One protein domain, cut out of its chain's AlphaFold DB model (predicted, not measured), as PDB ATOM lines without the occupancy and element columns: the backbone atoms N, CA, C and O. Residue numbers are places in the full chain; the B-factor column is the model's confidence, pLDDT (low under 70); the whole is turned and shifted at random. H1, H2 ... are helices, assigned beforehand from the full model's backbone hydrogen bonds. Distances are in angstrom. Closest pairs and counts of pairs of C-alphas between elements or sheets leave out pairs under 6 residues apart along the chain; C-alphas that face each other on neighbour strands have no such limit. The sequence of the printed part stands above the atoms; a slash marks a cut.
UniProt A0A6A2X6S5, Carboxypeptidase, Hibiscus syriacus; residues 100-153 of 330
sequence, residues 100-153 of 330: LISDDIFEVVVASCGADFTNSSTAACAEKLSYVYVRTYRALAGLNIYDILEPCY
ATOM      1  N   LEU A 100     199.490 158.565 171.770       81.62
ATOM      2  CA  LEU A 100     199.065 158.632 170.368       81.62
ATOM      3  C   LEU A 100     198.047 159.758 170.117       81.62
ATOM      4  O   LEU A 100     197.898 160.216 168.982       81.62
ATOM      5  N   ILE A 101     197.360 160.211 171.168       81.88
ATOM      6  CA  ILE A 101     196.486 161.390 171.170       81.88
ATOM      7  C   ILE A 101     196.883 162.334 172.308       81.88
ATOM      8  O   ILE A 101     197.403 161.888 173.328       81.88
ATOM      9  N   SER A 102     196.652 163.637 172.130       86.69
ATOM     10  CA  SER A 102     196.940 164.647 173.154       86.69
ATOM     11  C   SER A 102     195.876 164.679 174.253       86.69
ATOM     12  O   SER A 102     194.738 164.258 174.027       86.69
ATOM     13  N   ASP A 103     196.231 165.260 175.403       91.38
ATOM     14  CA  ASP A 103     195.307 165.503 176.519       91.38
ATOM     15  C   ASP A 103     194.068 166.282 176.058       91.38
ATOM     16  O   ASP A 103     192.955 165.830 176.294       91.38
ATOM     17  N   ASP A 104     194.236 167.351 175.267       90.12
ATOM     18  CA  ASP A 104     193.114 168.130 174.716       90.12
ATOM     19  C   ASP A 104     192.101 167.264 173.944       90.12
ATOM     20  O   ASP A 104     190.889 167.460 174.039       90.12
ATOM     21  N   ILE A 105     192.588 166.305 173.147       85.25
ATOM     22  CA  ILE A 105     191.717 165.408 172.379       85.25
ATOM     23  C   ILE A 105     191.007 164.451 173.333       85.25
ATOM     24  O   ILE A 105     189.799 164.250 173.206       85.25
ATOM     25  N   PHE A 106     191.748 163.869 174.275       87.56
ATOM     26  CA  PHE A 106     191.204 162.933 175.250       87.56
ATOM     27  C   PHE A 106     190.128 163.592 176.128       87.56
ATOM     28  O   PHE A 106     189.016 163.071 176.229       87.56
ATOM     29  N   GLU A 107     190.403 164.775 176.679       90.31
ATOM     30  CA  GLU A 107     189.487 165.528 177.539       90.31
ATOM     31  C   GLU A 107     188.199 165.927 176.813       90.31
ATOM     32  O   GLU A 107     187.110 165.746 177.357       90.31
ATOM     33  N   VAL A 108     188.285 166.399 175.560       87.94
ATOM     34  CA  VAL A 108     187.097 166.745 174.753       87.94
ATOM     35  C   VAL A 108     186.190 165.533 174.536       87.94
ATOM     36  O   VAL A 108     184.960 165.656 174.521       87.94
ATOM     37  N   VAL A 109     186.783 164.354 174.362       84.50
ATOM     38  CA  VAL A 109     186.048 163.118 174.069       84.50
ATOM     39  C   VAL A 109     185.426 162.558 175.334       84.50
ATOM     40  O   VAL A 109     184.241 162.237 175.322       84.50
ATOM     41  N   VAL A 110     186.169 162.541 176.439       88.38
ATOM     42  CA  VAL A 110     185.643 162.176 177.760       88.38
ATOM     43  C   VAL A 110     184.523 163.127 178.186       88.38
ATOM     44  O   VAL A 110     183.494 162.677 178.679       88.38
ATOM     45  N   ALA A 111     184.654 164.433 177.941       88.62
ATOM     46  CA  ALA A 111     183.595 165.396 178.246       88.62
ATOM     47  C   ALA A 111     182.321 165.167 177.413       88.62
ATOM     48  O   ALA A 111     181.219 165.436 177.886       88.62
ATOM     49  N   SER A 112     182.462 164.661 176.182       85.50
ATOM     50  CA  SER A 112     181.335 164.443 175.262       85.50
ATOM     51  C   SER A 112     180.672 163.070 175.424       85.50
ATOM     52  O   SER A 112     179.464 162.956 175.221       85.50
ATOM     53  N   CYS A 113     181.447 162.038 175.767       81.19
ATOM     54  CA  CYS A 113     181.017 160.634 175.821       81.19
ATOM     55  C   CYS A 113     180.980 160.046 177.239       81.19
ATOM     56  O   CYS A 113     180.475 158.946 177.447       81.19
ATOM     57  N   GLY A 114     181.525 160.748 178.232       84.75
ATOM     58  CA  GLY A 114     181.774 160.183 179.553       84.75
ATOM     59  C   GLY A 114     182.877 159.122 179.518       84.75
ATOM     60  O   GLY A 114     183.862 159.249 178.793       84.75
ATOM     61  N   ALA A 115     182.709 158.074 180.324       77.62
ATOM     62  CA  ALA A 115     183.632 156.938 180.400       77.62
ATOM     63  C   ALA A 115     183.230 155.759 179.493       77.62
ATOM     64  O   ALA A 115     183.863 154.707 179.552       77.62
ATOM     65  N   ASP A 116     182.171 155.924 178.695       78.81
ATOM     66  CA  ASP A 116     181.643 154.898 177.800       78.81
ATOM     67  C   ASP A 116     181.695 155.379 176.342       78.81
ATOM     68  O   ASP A 116     180.765 155.974 175.801       78.81
ATOM     69  N   PHE A 117     182.825 155.107 175.701       73.81
ATOM     70  CA  PHE A 117     183.093 155.327 174.284       73.81
ATOM     71  C   PHE A 117     182.360 154.337 173.367       73.81
ATOM     72  O   PHE A 117     182.366 154.528 172.151       73.81
ATOM     73  N   THR A 118     181.735 153.291 173.919       66.69
ATOM     74  CA  THR A 118     180.913 152.344 173.147       66.69
ATOM     75  C   THR A 118     179.492 152.865 172.945       66.69
ATOM     76  O   THR A 118     178.853 152.594 171.929       66.69
ATOM     77  N   ASN A 119     179.015 153.712 173.856       66.69
ATOM     78  CA  ASN A 119     177.687 154.296 173.794       66.69
ATOM     79  C   ASN A 119     177.697 155.691 173.147       66.69
ATOM     80  O   ASN A 119     177.746 156.722 173.817       66.69
ATOM     81  N   SER A 120     177.555 155.745 171.820       66.00
ATOM     82  CA  SER A 120     177.450 157.002 171.062       66.00
ATOM     83  C   SER A 120     176.042 157.628 171.092       66.00
ATOM     84  O   SER A 120     175.584 158.179 170.091       66.00
ATOM     85  N   SER A 121     175.321 157.514 172.212       67.81
ATOM     86  CA  SER A 121     173.906 157.916 172.336       67.81
ATOM     87  C   SER A 121     173.627 159.392 172.031       67.81
ATOM     88  O   SER A 121     172.488 159.746 171.729       67.81
ATOM     89  N   THR A 122     174.644 160.259 172.066       74.44
ATOM     90  CA  THR A 122     174.524 161.665 171.663       74.44
ATOM     91  C   THR A 122     175.257 161.934 170.351       74.44
ATOM     92  O   THR A 122     176.360 161.438 170.114       74.44
ATOM     93  N   ALA A 123     174.679 162.797 169.508       77.75
ATOM     94  CA  ALA A 123     175.320 163.247 168.269       77.75
ATOM     95  C   ALA A 123     176.692 163.899 168.530       77.75
ATOM     96  O   ALA A 123     177.622 163.706 167.752       77.75
ATOM     97  N   ALA A 124     176.834 164.607 169.658       79.06
ATOM     98  CA  ALA A 124     178.096 165.202 170.085       79.06
ATOM     99  C   ALA A 124     179.166 164.135 170.371       79.06
ATOM    100  O   ALA A 124     180.290 164.253 169.885       79.06
ATOM    101  N   CYS A 125     178.819 163.068 171.099       77.62
ATOM    102  CA  CYS A 125     179.739 161.962 171.345       77.62
ATOM    103  C   CYS A 125     180.132 161.252 170.042       77.62
ATOM    104  O   CYS A 125     181.318 161.059 169.784       77.62
ATOM    105  N   ALA A 126     179.160 160.937 169.177       74.69
ATOM    106  CA  ALA A 126     179.426 160.300 167.886       74.69
ATOM    107  C   ALA A 126     180.371 161.139 167.001       74.69
ATOM    108  O   ALA A 126     181.304 160.603 166.399       74.69
ATOM    109  N   GLU A 127     180.173 162.461 166.959       76.62
ATOM    110  CA  GLU A 127     181.044 163.385 166.229       76.62
ATOM    111  C   GLU A 127     182.468 163.394 166.803       76.62
ATOM    112  O   GLU A 127     183.436 163.271 166.048       76.62
ATOM    113  N   LYS A 128     182.621 163.507 168.132       78.00
ATOM    114  CA  LYS A 128     183.950 163.544 168.767       78.00
ATOM    115  C   LYS A 128     184.676 162.209 168.689       78.00
ATOM    116  O   LYS A 128     185.867 162.211 168.394       78.00
ATOM    117  N   LEU A 129     183.983 161.083 168.848       73.75
ATOM    118  CA  LEU A 129     184.565 159.758 168.622       73.75
ATOM    119  C   LEU A 129     185.006 159.593 167.175       73.75
ATOM    120  O   LEU A 129     186.139 159.186 166.933       73.75
ATOM    121  N   SER A 130     184.167 159.972 166.206       72.25
ATOM    122  CA  SER A 130     184.559 159.957 164.796       72.25
ATOM    123  C   SER A 130     185.786 160.837 164.557       72.25
ATOM    124  O   SER A 130     186.707 160.421 163.862       72.25
ATOM    125  N   TYR A 131     185.862 162.012 165.191       70.62
ATOM    126  CA  TYR A 131     187.041 162.872 165.123       70.62
ATOM    127  C   TYR A 131     188.292 162.203 165.701       70.62
ATOM    128  O   TYR A 131     189.331 162.277 165.050       70.62
ATOM    129  N   VAL A 132     188.211 161.520 166.852       68.12
ATOM    130  CA  VAL A 132     189.332 160.728 167.399       68.12
ATOM    131  C   VAL A 132     189.704 159.630 166.439       68.12
ATOM    132  O   VAL A 132     190.849 159.579 166.030       68.12
ATOM    133  N   TYR A 133     188.766 158.786 166.021       66.50
ATOM    134  CA  TYR A 133     189.065 157.696 165.104       66.50
ATOM    135  C   TYR A 133     189.692 158.226 163.821       66.50
ATOM    136  O   TYR A 133     190.756 157.770 163.434       66.50
ATOM    137  N   VAL A 134     189.124 159.246 163.187       64.06
ATOM    138  CA  VAL A 134     189.700 159.843 161.979       64.06
ATOM    139  C   VAL A 134     191.061 160.487 162.255       64.06
ATOM    140  O   VAL A 134     191.955 160.324 161.432       64.06
ATOM    141  N   ARG A 135     191.264 161.196 163.372       62.19
ATOM    142  CA  ARG A 135     192.564 161.791 163.736       62.19
ATOM    143  C   ARG A 135     193.598 160.725 164.033       62.19
ATOM    144  O   ARG A 135     194.674 160.807 163.470       62.19
ATOM    145  N   THR A 136     193.273 159.741 164.852       59.47
ATOM    146  CA  THR A 136     194.125 158.613 165.211       59.47
ATOM    147  C   THR A 136     194.433 157.798 163.958       59.47
ATOM    148  O   THR A 136     195.587 157.677 163.592       59.47
ATOM    149  N   TYR A 137     193.445 157.383 163.164       54.84
ATOM    150  CA  TYR A 137     193.688 156.650 161.915       54.84
ATOM    151  C   TYR A 137     194.407 157.468 160.832       54.84
ATOM    152  O   TYR A 137     195.137 156.881 160.038       54.84
ATOM    153  N   ARG A 138     194.244 158.800 160.767       55.25
ATOM    154  CA  ARG A 138     194.972 159.651 159.798       55.25
ATOM    155  C   ARG A 138     196.368 160.048 160.273       55.25
ATOM    156  O   ARG A 138     197.287 160.053 159.463       55.25
ATOM    157  N   ALA A 139     196.539 160.382 161.550       53.25
ATOM    158  CA  ALA A 139     197.833 160.709 162.152       53.25
ATOM    159  C   ALA A 139     198.711 159.460 162.297       53.25
ATOM    160  O   ALA A 139     199.931 159.554 162.201       53.25
ATOM    161  N   LEU A 140     198.085 158.291 162.454       57.62
ATOM    162  CA  LEU A 140     198.729 156.985 162.571       57.62
ATOM    163  C   LEU A 140     198.558 156.134 161.303       57.62
ATOM    164  O   LEU A 140     198.702 154.918 161.364       57.62
ATOM    165  N   ALA A 141     198.283 156.737 160.139       55.44
ATOM    166  CA  ALA A 141     198.045 156.020 158.876       55.44
ATOM    167  C   ALA A 141     199.225 155.136 158.403       55.44
ATOM    168  O   ALA A 141     199.066 154.350 157.474       55.44
ATOM    169  N   GLY A 142     200.396 155.243 159.044       59.47
ATOM    170  CA  GLY A 142     201.565 154.382 158.837       59.47
ATOM    171  C   GLY A 142     202.018 153.612 160.085       59.47
ATOM    172  O   GLY A 142     203.098 153.023 160.060       59.47
ATOM    173  N   LEU A 143     201.236 153.636 161.168       68.75
ATOM    174  CA  LEU A 143     201.524 152.894 162.392       68.75
ATOM    175  C   LEU A 143     201.085 151.440 162.235       68.75
ATOM    176  O   LEU A 143     200.029 151.148 161.668       68.75
ATOM    177  N   ASN A 144     201.884 150.521 162.760       73.31
ATOM    178  CA  ASN A 144     201.480 149.133 162.861       73.31
ATOM    179  C   ASN A 144     200.527 148.964 164.054       73.31
ATOM    180  O   ASN A 144     200.924 149.091 165.205       73.31
ATOM    181  N   ILE A 145     199.254 148.677 163.779       74.00
ATOM    182  CA  ILE A 145     198.241 148.513 164.831       74.00
ATOM    183  C   ILE A 145     198.478 147.281 165.711       74.00
ATOM    184  O   ILE A 145     198.017 147.260 166.841       74.00
ATOM    185  N   TYR A 146     199.204 146.280 165.210       75.12
ATOM    186  CA  TYR A 146     199.527 145.055 165.947       75.12
ATOM    187  C   TYR A 146     200.769 145.208 166.829       75.12
ATOM    188  O   TYR A 146     201.050 144.355 167.665       75.12
ATOM    189  N   ASP A 147     201.551 146.263 166.597       82.12
ATOM    190  CA  ASP A 147     202.738 146.601 167.373       82.12
ATOM    191  C   ASP A 147     203.111 148.055 167.082       82.12
ATOM    192  O   ASP A 147     203.794 148.348 166.097       82.12
ATOM    193  N   ILE A 148     202.641 148.979 167.918       77.69
ATOM    194  CA  ILE A 148     202.780 150.419 167.653       77.69
ATOM    195  C   ILE A 148     204.230 150.920 167.635       77.69
ATOM    196  O   ILE A 148     204.473 152.073 167.286       77.69
ATOM    197  N   LEU A 149     205.204 150.085 168.010       82.12
ATOM    198  CA  LEU A 149     206.624 150.426 167.935       82.12
ATOM    199  C   LEU A 149     207.299 149.961 166.637       82.12
ATOM    200  O   LEU A 149     208.439 150.343 166.374       82.12
ATOM    201  N   GLU A 150     206.612 149.164 165.818       74.75
ATOM    202  CA  GLU A 150     207.149 148.587 164.587       74.75
ATOM    203  C   GLU A 150     206.632 149.319 163.331       74.75
ATOM    204  O   GLU A 150     205.536 149.892 163.325       74.75
ATOM    205  N   PRO A 151     207.391 149.304 162.219       67.56
ATOM    206  CA  PRO A 151     206.969 149.943 160.980       67.56
ATOM    207  C   PRO A 151     205.821 149.180 160.301       67.56
ATOM    208  O   PRO A 151     205.788 147.950 160.275       67.56
ATOM    209  N   CYS A 152     204.909 149.916 159.658       68.56
ATOM    210  CA  CYS A 152     203.929 149.337 158.740       68.56
ATOM    211  C   CYS A 152     204.585 149.026 157.383       68.56
ATOM    212  O   CYS A 152     205.150 149.917 156.737       68.56
ATOM    213  N   TYR A 153     204.500 147.767 156.944       58.09
ATOM    214  CA  TYR A 153     205.246 147.273 155.783       58.09
ATOM    215  C   TYR A 153     204.748 147.836 154.443       58.09
ATOM    216  O   TYR A 153     205.549 148.146 153.565       58.09
TER     217      TYR A 153
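This is residues 100 to 153 of the 330 residues of the protein "Carboxypeptidase" of Hibiscus syriacus (UniProt A0A6A2X6S5). A loose helical hairpin: H1, the shorter helix, folds back on the longer H2 as a narrow V, closed near the link, and a coiled tail, residues 140 to 153, follows at the far end of H2. The printed part has 54 residues with two named helices, H1 then H2, no named strand, and is all helix. It is loose, with a radius of gyration of the C-alphas of 12.6 A, and only just elongated, spanning 37 by 19 by 16 A.

H1, residues 103 to 113, and H2, residues 123 to 139, form a helical hairpin through a short link. They touch, the closest C-alphas being those of Cys 113 and Cys 125, 4.8 A apart. They run opposite ways at a shallow tilt of 32 degrees, only just short of steep. In both helices every O i to N i+4 pair is within hydrogen-bond range.

H1 begins with C-alpha 103 at (195.307, 165.503, 176.519) and is 15.1 A long. H2 is 23.5 A long and ends with C-alpha 139 at (197.833, 160.709, 162.152).

The C-alphas farthest apart, those of Thr 122 and Tyr 153, are 37.5 A apart. The printed part has no cut. The pLDDT is under 70 at residues 118 to 121, 132 to 143 and 151 to 153.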